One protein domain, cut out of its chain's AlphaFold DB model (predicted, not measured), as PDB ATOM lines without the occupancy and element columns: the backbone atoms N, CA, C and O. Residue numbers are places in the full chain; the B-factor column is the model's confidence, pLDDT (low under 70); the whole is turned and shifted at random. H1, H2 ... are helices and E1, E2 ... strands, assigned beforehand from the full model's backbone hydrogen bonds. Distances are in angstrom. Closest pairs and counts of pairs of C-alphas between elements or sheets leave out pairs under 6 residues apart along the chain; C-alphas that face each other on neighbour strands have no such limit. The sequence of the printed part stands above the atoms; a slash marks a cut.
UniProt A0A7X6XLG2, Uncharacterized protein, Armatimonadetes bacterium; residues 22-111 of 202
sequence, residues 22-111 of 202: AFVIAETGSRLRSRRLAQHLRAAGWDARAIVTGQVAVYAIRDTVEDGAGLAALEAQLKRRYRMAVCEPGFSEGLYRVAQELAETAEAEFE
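AT A GLANCE: This is residues 22 to 111 of the 202 residues of an uncharacterized protein of Armatimonadetes bacterium (UniProt A0A7X6XLG2). A twisted sheet of four strands makes the core, with helices H1 and H2 covering one face and H3 the other, three layers in all. H1 covers the E2 and E3 side and H2 the E1 and E4 side, while the last residues fold back from H3 to pair beside E2. The printed part has 90 residues, with three named helices and four named strands in the order E1, H1, E2, E3, H2, E4, H3; the sheet's order is E2, E3, E1, E4, all antiparallel, and the class is mixed. The whole is compact, with a radius of gyration of the C-alphas of 12.0 A and spans of 37 by 27 by 17 A.

IN THESE COORDINATES: E1, residues 22 to 27, begins at C-alpha 22 (48.580, -50.132, 7.798) and is 16.7 A long. H1 holds residues 31 to 43, 18.9 A. E2, residues 46 to 53, is 17.5 A long and bends by 55 degrees at residue 50, near C-alpha 50 at (45.119, -41.162, 0.263). E3, residues 56 to 63, is 22.3 A long. H2 holds residues 71 to 79, 12.3 A, and E4 residues 85 to 89, 13.4 A. H3, residues 93 to 105, is 18.3 A long and ends at C-alpha 105 (28.617, -40.847, 4.482).

HOW THE PARTS SIT: E2 and E3 form a hairpin, with N 47 and O 62 2.8 A apart, within hydrogen-bond range. Inner strands E3 and E1 are antiparallel at 153 degrees, with N 24 and O 59 at 2.8 A. E1 and edge strand E4 are antiparallel at 168 degrees, with N 25 and O 86 at 2.9 A. There are two split strand-helix-strand units, two strands running the same way with a helix between them along the chain and another strand between them in the sheet: E1, H1, E2 and E3, H2, E4, both with right-handed crossovers. H1 is on the sheet at a height of 8.3 A, over E3 and, only just, over E2 with 3 C-alphas; its closest C-alphas to E3 are Ser 34 and Ala 57, 5.5 A. H2 is on the same face of the sheet as H1, at a height over the sheet of 8.4 A, and lies over E1; its closest C-alphas to E4 are those of Lys 79 and Ala 85, 5.3 A apart. H3 is on the opposite face at a height of 9.3 A; its closest C-alphas to E2 are Val 52 and Ala 103, 5.9 A. The three helices run along the strands. H1 and H2 are only just apart, at 8.4 A. In H1, H2 and H3 every O i to N i+4 pair is within hydrogen-bond range.

THE WHOLE: The two C-alphas farthest apart are those of Asp 67 and Glu 107, 37.0 A. The printed part has no cut. No link is long; that from E3 to H2, seven residues, is short and the others are tight. Residues 52 to 53 of E2 pair antiparallel with residues 109 to 110. The mean pLDDT of the printed part is 91.6, and residues 65 to 69 are under 70.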
ATOM      1  N   ALA A  22      49.728 -50.421   6.960       93.06
ATOM      2  CA  ALA A  22      48.580 -50.132   7.798       93.06
ATOM      3  C   ALA A  22      47.556 -49.246   7.095       93.06
ATOM      4  O   ALA A  22      47.837 -48.593   6.086       93.06
ATOM      5  N   PHE A  23      46.371 -49.218   7.679       95.19
ATOM      6  CA  PHE A  23      45.240 -48.412   7.289       95.19
ATOM      7  C   PHE A  23      44.953 -47.409   8.405       95.19
ATOM      8  O   PHE A  23      44.660 -47.782   9.539       95.19
ATOM      9  N   VAL A  24      45.096 -46.126   8.095       96.94
ATOM     10  CA  VAL A  24      44.960 -45.028   9.052       96.94
ATOM     11  C   VAL A  24      43.652 -44.309   8.795       96.94
ATOM     12  O   VAL A  24      43.449 -43.788   7.701       96.94
ATOM     13  N   ILE A  25      42.811 -44.215   9.819       96.69
ATOM     14  CA  ILE A  25      41.578 -43.426   9.810       96.69
ATOM     15  C   ILE A  25      41.738 -42.301  10.827       96.69
ATOM     16  O   ILE A  25      42.129 -42.556  11.965       96.69
ATOM     17  N   ALA A  26      41.434 -41.061  10.451       97.06
ATOM     18  CA  ALA A  26      41.475 -39.928  11.373       97.06
ATOM     19  C   ALA A  26      40.339 -38.928  11.128       97.06
ATOM     20  O   ALA A  26      40.031 -38.584   9.987       97.06
ATOM     21  N   GLU A  27      39.766 -38.394  12.207       96.19
ATOM     22  CA  GLU A  27      38.831 -37.265  12.150       96.19
ATOM     23  C   GLU A  27      39.626 -35.960  12.017       96.19
ATOM     24  O   GLU A  27      40.233 -35.460  12.969       96.19
ATOM     25  N   THR A  28      39.665 -35.410  10.808       95.69
ATOM     26  CA  THR A  28      40.468 -34.230  10.466       95.69
ATOM     27  C   THR A  28      39.660 -32.936  10.531       95.69
ATOM     28  O   THR A  28      40.251 -31.861  10.663       95.69
ATOM     29  N   GLY A  29      38.330 -33.011  10.426       94.19
ATOM     30  CA  GLY A  29      37.402 -31.877  10.433       94.19
ATOM     31  C   GLY A  29      37.493 -30.959   9.207       94.19
ATOM     32  O   GLY A  29      36.740 -29.998   9.104       94.19
ATOM     33  N   SER A  30      38.424 -31.205   8.275       93.69
ATOM     34  CA  SER A  30      38.531 -30.469   7.008       93.69
ATOM     35  C   SER A  30      39.493 -31.141   6.026       93.69
ATOM     36  O   SER A  30      40.516 -31.718   6.413       93.69
ATOM     37  N   ARG A  31      39.259 -30.913   4.727       92.56
ATOM     38  CA  ARG A  31      40.140 -31.362   3.633       92.56
ATOM     39  C   ARG A  31      41.585 -30.861   3.786       92.56
ATOM     40  O   ARG A  31      42.534 -31.591   3.507       92.56
ATOM     41  N   LEU A  32      41.781 -29.635   4.286       93.62
ATOM     42  CA  LEU A  32      43.117 -29.079   4.540       93.62
ATOM     43  C   LEU A  32      43.872 -29.877   5.612       93.62
ATOM     44  O   LEU A  32      45.058 -30.170   5.447       93.62
ATOM     45  N   ARG A  33      43.198 -30.248   6.708       94.88
ATOM     46  CA  ARG A  33      43.800 -31.080   7.757       94.88
ATOM     47  C   ARG A  33      44.066 -32.510   7.285       94.88
ATOM     48  O   ARG A  33      45.086 -33.062   7.688       94.88
ATOM     49  N   SER A  34      43.238 -33.053   6.390       93.94
ATOM     50  CA  SER A  34      43.515 -34.323   5.700       93.94
ATOM     51  C   SER A  34      44.823 -34.272   4.911       93.94
ATOM     52  O   SER A  34      45.710 -35.090   5.121       93.94
ATOM     53  N   ARG A  35      45.036 -33.238   4.088       91.44
ATOM     54  CA  ARG A  35      46.296 -33.092   3.334       91.44
ATOM     55  C   ARG A  35      47.526 -32.947   4.241       91.44
ATOM     56  O   ARG A  35      48.598 -33.453   3.915       91.44
ATOM     57  N   ARG A  36      47.376 -32.287   5.396       94.00
ATOM     58  CA  ARG A  36      48.442 -32.181   6.411       94.00
ATOM     59  C   ARG A  36      48.749 -33.519   7.088       94.00
ATOM     60  O   ARG A  36      49.901 -33.734   7.455       94.00
ATOM     61  N   LEU A  37      47.768 -34.416   7.226       94.75
ATOM     62  CA  LEU A  37      47.998 -35.775   7.724       94.75
ATOM     63  C   LEU A  37      48.957 -36.536   6.799       94.75
ATOM     64  O   LEU A  37      49.942 -37.084   7.279       94.75
ATOM     65  N   ALA A  38      48.750 -36.480   5.478       91.00
ATOM     66  CA  ALA A  38      49.657 -37.110   4.512       91.00
ATOM     67  C   ALA A  38      51.110 -36.627   4.659       91.00
ATOM     68  O   ALA A  38      52.047 -37.422   4.627       91.00
ATOM     69  N   GLN A  39      51.306 -35.315   4.836       91.31
ATOM     70  CA  GLN A  39      52.633 -34.734   5.062       91.31
ATOM     71  C   GLN A  39      53.250 -35.220   6.375       91.31
ATOM     72  O   GLN A  39      54.443 -35.505   6.419       91.31
ATOM     73  N   HIS A  40      52.439 -35.342   7.427       91.31
ATOM     74  CA  HIS A  40      52.886 -35.834   8.723       91.31
ATOM     75  C   HIS A  40      53.339 -37.296   8.665       91.31
ATOM     76  O   HIS A  40      54.416 -37.614   9.158       91.31
ATOM     77  N   LEU A  41      52.559 -38.154   8.000       92.62
ATOM     78  CA  LEU A  41      52.898 -39.562   7.782       92.62
ATOM     79  C   LEU A  41      54.230 -39.696   7.027       92.62
ATOM     80  O   LEU A  41      55.125 -40.408   7.476       92.62
ATOM     81  N   ARG A  42      54.413 -38.926   5.948       90.62
ATOM     82  CA  ARG A  42      55.670 -38.912   5.178       90.62
ATOM     83  C   ARG A  42      56.864 -38.416   5.981       90.62
ATOM     84  O   ARG A  42      57.934 -39.006   5.899       90.62
ATOM     85  N   ALA A  43      56.685 -37.364   6.779       88.06
ATOM     86  CA  ALA A  43      57.736 -36.865   7.665       88.06
ATOM     87  C   ALA A  43      58.137 -37.892   8.741       88.06
ATOM     88  O   ALA A  43      59.268 -37.865   9.213       88.06
ATOM     89  N   ALA A  44      57.228 -38.802   9.102       86.12
ATOM     90  CA  ALA A  44      57.473 -39.900  10.030       86.12
ATOM     91  C   ALA A  44      58.048 -41.168   9.359       86.12
ATOM     92  O   ALA A  44      58.128 -42.203  10.012       86.12
ATOM     93  N   GLY A  45      58.448 -41.106   8.081       87.19
ATOM     94  CA  GLY A  45      59.071 -42.231   7.369       87.19
ATOM     95  C   GLY A  45      58.094 -43.166   6.649       87.19
ATOM     96  O   GLY A  45      58.507 -44.212   6.149       87.19
ATOM     97  N   TRP A  46      56.815 -42.794   6.544       89.81
ATOM     98  CA  TRP A  46      55.797 -43.613   5.888       89.81
ATOM     99  C   TRP A  46      55.514 -43.148   4.461       89.81
ATOM    100  O   TRP A  46      55.246 -41.973   4.207       89.81
ATOM    101  N   ASP A  47      55.467 -44.084   3.519       90.56
ATOM    102  CA  ASP A  47      54.772 -43.853   2.257       90.56
ATOM    103  C   ASP A  47      53.271 -43.802   2.548       90.56
ATOM    104  O   ASP A  47      52.753 -44.656   3.267       90.56
ATOM    105  N   ALA A  48      52.575 -42.794   2.027       93.56
ATOM    106  CA  ALA A  48      51.179 -42.528   2.357       93.56
ATOM    107  C   ALA A  48      50.372 -42.234   1.091       93.56
ATOM    108  O   ALA A  48      50.605 -41.222   0.411       93.56
ATOM    109  N   ARG A  49      49.391 -43.104   0.828       95.00
ATOM    110  CA  ARG A  49      48.408 -43.003  -0.256       95.00
ATOM    111  C   ARG A  49      47.051 -42.641   0.338       95.00
ATOM    112  O   ARG A  49      46.558 -43.345   1.218       95.00
ATOM    113  N   ALA A  50      46.475 -41.532  -0.118       96.50
ATOM    114  CA  ALA A  50      45.119 -41.162   0.263       96.50
ATOM    115  C   ALA A  50      44.124 -42.161  -0.338       96.50
ATOM    116  O   ALA A  50      44.328 -42.655  -1.444       96.50
ATOM    117  N   ILE A  51      43.075 -42.464   0.419       97.50
ATOM    118  CA  ILE A  51      41.902 -43.211  -0.048       97.50
ATOM    119  C   ILE A  51      40.656 -42.358   0.169       97.50
ATOM    120  O   ILE A  51      39.803 -42.286  -0.704       97.50
ATOM    121  N   VAL A  52      40.572 -41.667   1.310       97.69
ATOM    122  CA  VAL A  52      39.497 -40.711   1.596       97.69
ATOM    123  C   VAL A  52      40.097 -39.399   2.068       97.69
ATOM    124  O   VAL A  52      40.919 -39.386   2.989       97.69
ATOM    125  N   THR A  53      39.660 -38.290   1.476       96.62
ATOM    126  CA  THR A  53      40.078 -36.941   1.863       96.62
ATOM    127  C   THR A  53      38.852 -36.074   2.156       96.62
ATOM    128  O   THR A  53      38.152 -35.626   1.252       96.62
ATOM    129  N   GLY A  54      38.613 -35.756   3.428       95.19
ATOM    130  CA  GLY A  54      37.464 -34.941   3.836       95.19
ATOM    131  C   GLY A  54      37.524 -34.524   5.298       95.19
ATOM    132  O   GLY A  54      38.605 -34.215   5.801       95.19
ATOM    133  N   GLN A  55      36.366 -34.480   5.966       94.19
ATOM    134  CA  GLN A  55      36.270 -34.309   7.426       94.19
ATOM    135  C   GLN A  55      36.733 -35.559   8.188       94.19
ATOM    136  O   GLN A  55      37.251 -35.453   9.299       94.19
ATOM    137  N   VAL A  56      36.602 -36.721   7.553       95.44
ATOM    138  CA  VAL A  56      37.293 -37.958   7.902       95.44
ATOM    139  C   VAL A  56      38.310 -38.226   6.801       95.44
ATOM    140  O   VAL A  56      38.048 -37.992   5.620       95.44
ATOM    141  N   ALA A  57      39.501 -38.647   7.198       97.19
ATOM    142  CA  ALA A  57      40.577 -38.977   6.288       97.19
ATOM    143  C   ALA A  57      40.966 -40.435   6.451       97.19
ATOM    144  O   ALA A  57      41.100 -40.916   7.578       97.19
ATOM    145  N   VAL A  58      41.200 -41.096   5.325       97.75
ATOM    146  CA  VAL A  58      41.684 -42.468   5.286       97.75
ATOM    147  C   VAL A  58      42.920 -42.539   4.411       97.75
ATOM    148  O   VAL A  58      42.899 -42.123   3.250       97.75
ATOM    149  N   TYR A  59      43.992 -43.084   4.973       97.62
ATOM    150  CA  TYR A  59      45.260 -43.293   4.292       97.62
ATOM    151  C   TYR A  59      45.682 -44.748   4.412       97.62
ATOM    152  O   TYR A  59      45.715 -45.306   5.506       97.62
ATOM    153  N   ALA A  60      46.096 -45.341   3.300       95.94
ATOM    154  CA  ALA A  60      46.958 -46.505   3.364       95.94
ATOM    155  C   ALA A  60      48.398 -46.033   3.537       95.94
ATOM    156  O   ALA A  60      48.846 -45.117   2.838       95.94
ATOM    157  N   ILE A  61      49.120 -46.676   4.447       94.06
ATOM    158  CA  ILE A  61      50.531 -46.405   4.688       94.06
ATOM    159  C   ILE A  61      51.375 -47.661   4.555       94.06
ATOM    160  O   ILE A  61      50.908 -48.782   4.778       94.06
ATOM    161  N   ARG A  62      52.635 -47.458   4.185       91.00
ATOM    162  CA  ARG A  62      53.655 -48.498   4.166       91.00
ATOM    163  C   ARG A  62      54.974 -47.926   4.645       91.00
ATOM    164  O   ARG A  62      55.340 -46.820   4.256       91.00
ATOM    165  N   ASP A  63      55.675 -48.692   5.462       87.31
ATOM    166  CA  ASP A  63      56.988 -48.303   5.944       87.31
ATOM    167  C   ASP A  63      57.991 -48.229   4.785       87.31
ATOM    168  O   ASP A  63      57.974 -49.056   3.866       87.31
ATOM    169  N   THR A  64      58.849 -47.217   4.813       77.12
ATOM    170  CA  THR A  64      59.945 -47.061   3.851       77.12
ATOM    171  C   THR A  64      61.323 -47.254   4.475       77.12
ATOM    172  O   THR A  64      62.307 -47.276   3.734       77.12
ATOM    173  N   VAL A  65      61.407 -47.424   5.800       68.12
ATOM    174  CA  VAL A  65      62.657 -47.497   6.564       68.12
ATOM    175  C   VAL A  65      62.630 -48.735   7.466       68.12
ATOM    176  O   VAL A  65      61.632 -48.997   8.117       68.12
ATOM    177  N   GLU A  66      63.717 -49.510   7.533       59.25
ATOM    178  CA  GLU A  66      63.764 -50.731   8.369       59.25
ATOM    179  C   GLU A  66      63.678 -50.452   9.888       59.25
ATOM    180  O   GLU A  66      63.282 -51.341  10.634       59.25
ATOM    181  N   ASP A  67      63.945 -49.213  10.326       59.94
ATOM    182  CA  ASP A  67      63.907 -48.757  11.730       59.94
ATOM    183  C   ASP A  67      62.787 -47.725  12.008       59.94
ATOM    184  O   ASP A  67      62.905 -46.868  12.891       59.94
ATOM    185  N   GLY A  68      61.710 -47.739  11.214       58.06
ATOM    186  CA  GLY A  68      60.582 -46.817  11.356       58.06
ATOM    187  C   GLY A  68      59.922 -46.858  12.743       58.06
ATOM    188  O   GLY A  68      59.909 -47.876  13.438       58.06
ATOM    189  N   ALA A  69      59.338 -45.732  13.171       64.94
ATOM    190  CA  ALA A  69      58.579 -45.684  14.419       64.94
ATOM    191  C   ALA A  69      57.385 -46.642  14.313       64.94
ATOM    192  O   ALA A  69      56.505 -46.419  13.489       64.94
ATOM    193  N   GLY A  70      57.346 -47.691  15.139       81.19
ATOM    194  CA  GLY A  70      56.329 -48.738  15.033       81.19
ATOM    195  C   GLY A  70      54.893 -48.199  15.036       81.19
ATOM    196  O   GLY A  70      54.595 -47.167  15.640       81.19
ATOM    197  N   LEU A  71      53.979 -48.927  14.390       86.50
ATOM    198  CA  LEU A  71      52.588 -48.501  14.171       86.50
ATOM    199  C   LEU A  71      51.862 -48.008  15.439       86.50
ATOM    200  O   LEU A  71      51.107 -47.039  15.378       86.50
ATOM    201  N   ALA A  72      52.139 -48.613  16.598       87.12
ATOM    202  CA  ALA A  72      51.575 -48.192  17.883       87.12
ATOM    203  C   ALA A  72      52.032 -46.781  18.311       87.12
ATOM    204  O   ALA A  72      51.246 -46.002  18.856       87.12
ATOM    205  N   ALA A  73      53.292 -46.420  18.044       89.25
ATOM    206  CA  ALA A  73      53.810 -45.082  18.313       89.25
ATOM    207  C   ALA A  73      53.164 -44.044  17.386       89.25
ATOM    208  O   ALA A  73      52.785 -42.962  17.846       89.25
ATOM    209  N   LEU A  74      52.974 -44.398  16.108       90.25
ATOM    210  CA  LEU A  74      52.244 -43.564  15.155       90.25
ATOM    211  C   LEU A  74      50.802 -43.327  15.621       90.25
ATOM    212  O   LEU A  74      50.351 -42.184  15.673       90.25
ATOM    213  N   GLU A  75      50.082 -44.378  16.013       91.56
ATOM    214  CA  GLU A  75      48.707 -44.250  16.498       91.56
ATOM    215  C   GLU A  75      48.616 -43.339  17.732       91.56
ATOM    216  O   GLU A  75      47.785 -42.429  17.781       91.56
ATOM    217  N   ALA A  76      49.516 -43.516  18.705       92.06
ATOM    218  CA  ALA A  76      49.582 -42.664  19.890       92.06
ATOM    219  C   ALA A  76      49.851 -41.190  19.535       92.06
ATOM    220  O   ALA A  76      49.266 -40.285  20.134       92.06
ATOM    221  N   GLN A  77      50.710 -40.932  18.546       92.31
ATOM    222  CA  GLN A  77      50.981 -39.585  18.048       92.31
ATOM    223  C   GLN A  77      49.748 -38.965  17.380       92.31
ATOM    224  O   GLN A  77      49.428 -37.802  17.641       92.31
ATOM    225  N   LEU A  78      49.029 -39.732  16.558       93.94
ATOM    226  CA  LEU A  78      47.819 -39.262  15.889       93.94
ATOM    227  C   LEU A  78      46.699 -38.967  16.895       93.94
ATOM    228  O   LEU A  78      46.083 -37.902  16.813       93.94
ATOM    229  N   LYS A  79      46.501 -39.821  17.907       94.94
ATOM    230  CA  LYS A  79      45.508 -39.614  18.979       94.94
ATOM    231  C   LYS A  79      45.753 -38.353  19.819       94.94
ATOM    232  O   LYS A  79      44.819 -37.815  20.396       94.94
ATOM    233  N   ARG A  80      46.987 -37.831  19.870       94.25
ATOM    234  CA  ARG A  80      47.284 -36.534  20.519       94.25
ATOM    235  C   ARG A  80      46.849 -35.325  19.686       94.25
ATOM    236  O   ARG A  80      46.780 -34.219  20.214       94.25
ATOM    237  N   ARG A  81      46.633 -35.498  18.378       92.62
ATOM    238  CA  ARG A  81      46.428 -34.397  17.419       92.62
ATOM    239  C   ARG A  81      45.034 -34.375  16.799       92.62
ATOM    240  O   ARG A  81      44.563 -33.307  16.406       92.62
ATOM    241  N   TYR A  82      44.400 -35.535  16.711       94.19
ATOM    242  CA  TYR A  82      43.073 -35.730  16.148       94.19
ATOM    243  C   TYR A  82      42.143 -36.267  17.231       94.19
ATOM    244  O   TYR A  82      42.573 -37.015  18.103       94.19
ATOM    245  N   ARG A  83      40.865 -35.878  17.170       92.56
ATOM    246  CA  ARG A  83      39.850 -36.323  18.137       92.56
ATOM    247  C   ARG A  83      39.657 -37.839  18.087       92.56
ATOM    248  O   ARG A  83      39.478 -38.472  19.122       92.56
ATOM    249  N   MET A  84      39.746 -38.396  16.885       93.56
ATOM    250  CA  MET A  84      39.748 -39.823  16.615       93.56
ATOM    251  C   MET A  84      40.898 -40.139  15.662       93.56
ATOM    252  O   MET A  84      41.072 -39.455  14.648       93.56
ATOM    253  N   ALA A  85      41.663 -41.178  15.986       95.62
ATOM    254  CA  ALA A  85      42.638 -41.784  15.095       95.62
ATOM    255  C   ALA A  85      42.732 -43.287  15.371       95.62
ATOM    256  O   ALA A  85      42.811 -43.690  16.534       95.62
ATOM    257  N   VAL A  86      42.733 -44.085  14.306       94.19
ATOM    258  CA  VAL A  86      42.843 -45.547  14.334       94.19
ATOM    259  C   VAL A  86      43.893 -45.966  13.312       94.19
ATOM    260  O   VAL A  86      43.932 -45.417  12.209       94.19
ATOM    261  N   CYS A  87      44.735 -46.926  13.686       94.69
ATOM    262  CA  CYS A  87      45.764 -47.505  12.833       94.69
ATOM    263  C   CYS A  87      45.587 -49.026  12.791       94.69
ATOM    264  O   CYS A  87      46.027 -49.720  13.702       94.69
ATOM    265  N   GLU A  88      44.989 -49.544  11.724       94.06
ATOM    266  CA  GLU A  88      44.794 -50.984  11.552       94.06
ATOM    267  C   GLU A  88      45.955 -51.610  10.771       94.06
ATOM    268  O   GLU A  88      46.266 -51.141   9.672       94.06
ATOM    269  N   PRO A  89      46.625 -52.660  11.279       91.69
ATOM    270  CA  PRO A  89      47.670 -53.354  10.536       91.69
ATOM    271  C   PRO A  89      47.148 -53.989   9.238       91.69
ATOM    272  O   PRO A  89      46.115 -54.651   9.207       91.69
ATOM    273  N   GLY A  90      47.934 -53.869   8.169       89.19
ATOM    274  CA  GLY A  90      47.636 -54.461   6.869       89.19
ATOM    275  C   GLY A  90      46.642 -53.663   6.024       89.19
ATOM    276  O   GLY A  90      46.426 -52.469   6.214       89.19
ATOM    277  N   PHE A  91      46.106 -54.334   5.006       90.25
ATOM    278  CA  PHE A  91      45.075 -53.818   4.112       90.25
ATOM    279  C   PHE A  91      44.233 -54.995   3.612       90.25
ATOM    280  O   PHE A  91      44.791 -56.037   3.262       90.25
ATOM    281  N   SER A  92      42.913 -54.837   3.581       90.81
ATOM    282  CA  SER A  92      41.974 -55.863   3.125       90.81
ATOM    283  C   SER A  92      40.813 -55.226   2.366       90.81
ATOM    284  O   SER A  92      40.553 -54.029   2.500       90.81
ATOM    285  N   GLU A  93      40.078 -56.030   1.599       93.94
ATOM    286  CA  GLU A  93      38.848 -55.579   0.943       93.94
ATOM    287  C   GLU A  93      37.814 -55.039   1.940       93.94
ATOM    288  O   GLU A  93      37.164 -54.039   1.656       93.94
ATOM    289  N   GLY A  94      37.708 -55.634   3.134       95.81
ATOM    290  CA  GLY A  94      36.826 -55.129   4.189       95.81
ATOM    291  C   GLY A  94      37.184 -53.703   4.614       95.81
ATOM    292  O   GLY A  94      36.312 -52.840   4.652       95.81
ATOM    293  N   LEU A  95      38.471 -53.422   4.851       95.19
ATOM    294  CA  LEU A  95      38.937 -52.064   5.167       95.19
ATOM    295  C   LEU A  95      38.696 -51.095   4.002       95.19
ATOM    296  O   LEU A  95      38.324 -49.944   4.217       95.19
ATOM    297  N   TYR A  96      38.866 -51.556   2.761       96.44
ATOM    298  CA  TYR A  96      38.592 -50.736   1.583       96.44
ATOM    299  C   TYR A  96      37.108 -50.365   1.453       96.44
ATOM    300  O   TYR A  96      36.800 -49.206   1.178       96.44
ATOM    301  N   ARG A  97      36.193 -51.302   1.733       97.19
ATOM    302  CA  ARG A  97      34.746 -51.033   1.780       97.19
ATOM    303  C   ARG A  97      34.386 -50.044   2.887       97.19
ATOM    304  O   ARG A  97      33.641 -49.108   2.634       97.19
ATOM    305  N   VAL A  98      35.005 -50.163   4.065       96.38
ATOM    306  CA  VAL A  98      34.851 -49.165   5.139       96.38
ATOM    307  C   VAL A  98      35.275 -47.769   4.662       96.38
ATOM    308  O   VAL A  98      34.588 -46.793   4.945       96.38
ATOM    309  N   ALA A  99      36.371 -47.640   3.904       96.88
ATOM    310  CA  ALA A  99      36.736 -46.350   3.308       96.88
ATOM    311  C   ALA A  99      35.683 -45.818   2.327       96.88
ATOM    312  O   ALA A  99      35.419 -44.619   2.337       96.88
ATOM    313  N   GLN A 100      35.102 -46.677   1.487       97.44
ATOM    314  CA  GLN A 100      34.040 -46.284   0.554       97.44
ATOM    315  C   GLN A 100      32.824 -45.741   1.310       97.44
ATOM    316  O   GLN A 100      32.409 -44.611   1.066       97.44
ATOM    317  N   GLU A 101      32.339 -46.485   2.305       97.25
ATOM    318  CA  GLU A 101      31.199 -46.088   3.140       97.25
ATOM    319  C   GLU A 101      31.465 -44.781   3.903       97.25
ATOM    320  O   GLU A 101      30.594 -43.912   3.989       97.25
ATOM    321  N   LEU A 102      32.683 -44.601   4.431       95.50
ATOM    322  CA  LEU A 102      33.091 -43.356   5.087       95.50
ATOM    323  C   LEU A 102      33.125 -42.177   4.114       95.50
ATOM    324  O   LEU A 102      32.738 -41.073   4.495       95.50
ATOM    325  N   ALA A 103      33.598 -42.387   2.883       96.00
ATOM    326  CA  ALA A 103      33.631 -41.336   1.878       96.00
ATOM    327  C   ALA A 103      32.222 -40.892   1.484       96.00
ATOM    328  O   ALA A 103      31.949 -39.695   1.448       96.00
ATOM    329  N   GLU A 104      31.324 -41.851   1.262       96.06
ATOM    330  CA  GLU A 104      29.921 -41.598   0.935       96.06
ATOM    331  C   GLU A 104      29.202 -40.877   2.081       96.06
ATOM    332  O   GLU A 104      28.613 -39.818   1.875       96.06
ATOM    333  N   THR A 105      29.314 -41.396   3.306       94.75
ATOM    334  CA  THR A 105      28.617 -40.847   4.482       94.75
ATOM    335  C   THR A 105      29.091 -39.438   4.840       94.75
ATOM    336  O   THR A 105      28.303 -38.615   5.297       94.75
ATOM    337  N   ALA A 106      30.383 -39.150   4.661       91.44
ATOM    338  CA  ALA A 106      30.975 -37.861   5.016       91.44
ATOM    339  C   ALA A 106      31.036 -36.863   3.845       91.44
ATOM    340  O   ALA A 106      31.696 -35.829   3.991       91.44
ATOM    341  N   GLU A 107      30.428 -37.184   2.693       92.25
ATOM    342  CA  GLU A 107      30.548 -36.424   1.436       92.25
ATOM    343  C   GLU A 107      32.015 -36.069   1.109       92.25
ATOM    344  O   GLU A 107      32.362 -34.960   0.689       92.25
ATOM    345  N   ALA A 108      32.919 -37.013   1.379       94.25
ATOM    346  CA  ALA A 108      34.350 -36.839   1.220       94.25
ATOM    347  C   ALA A 108      34.827 -37.325  -0.154       94.25
ATOM    348  O   ALA A 108      34.186 -38.114  -0.843       94.25
ATOM    349  N   GLU A 109      36.002 -36.851  -0.558       96.50
ATOM    350  CA  GLU A 109      36.630 -37.272  -1.807       96.50
ATOM    351  C   GLU A 109      37.198 -38.684  -1.656       96.50
ATOM    352  O   GLU A 109      38.003 -38.929  -0.754       96.50
ATOM    353  N   PHE A 110      36.801 -39.589  -2.551       97.12
ATOM    354  CA  PHE A 110      37.300 -40.957  -2.614       97.12
ATOM    355  C   PHE A 110      38.323 -41.117  -3.744       97.12
ATOM    356  O   PHE A 110      38.038 -40.816  -4.903       97.12
ATOM    357  N   GLU A 111      39.504 -41.628  -3.414       96.88
ATOM    358  CA  GLU A 111      40.564 -41.964  -4.362       96.88
ATOM    359  C   GLU A 111      40.654 -43.495  -4.499       96.88
ATOM    360  O   GLU A 111      41.073 -44.177  -3.556       96.88
TER     361      GLU A 111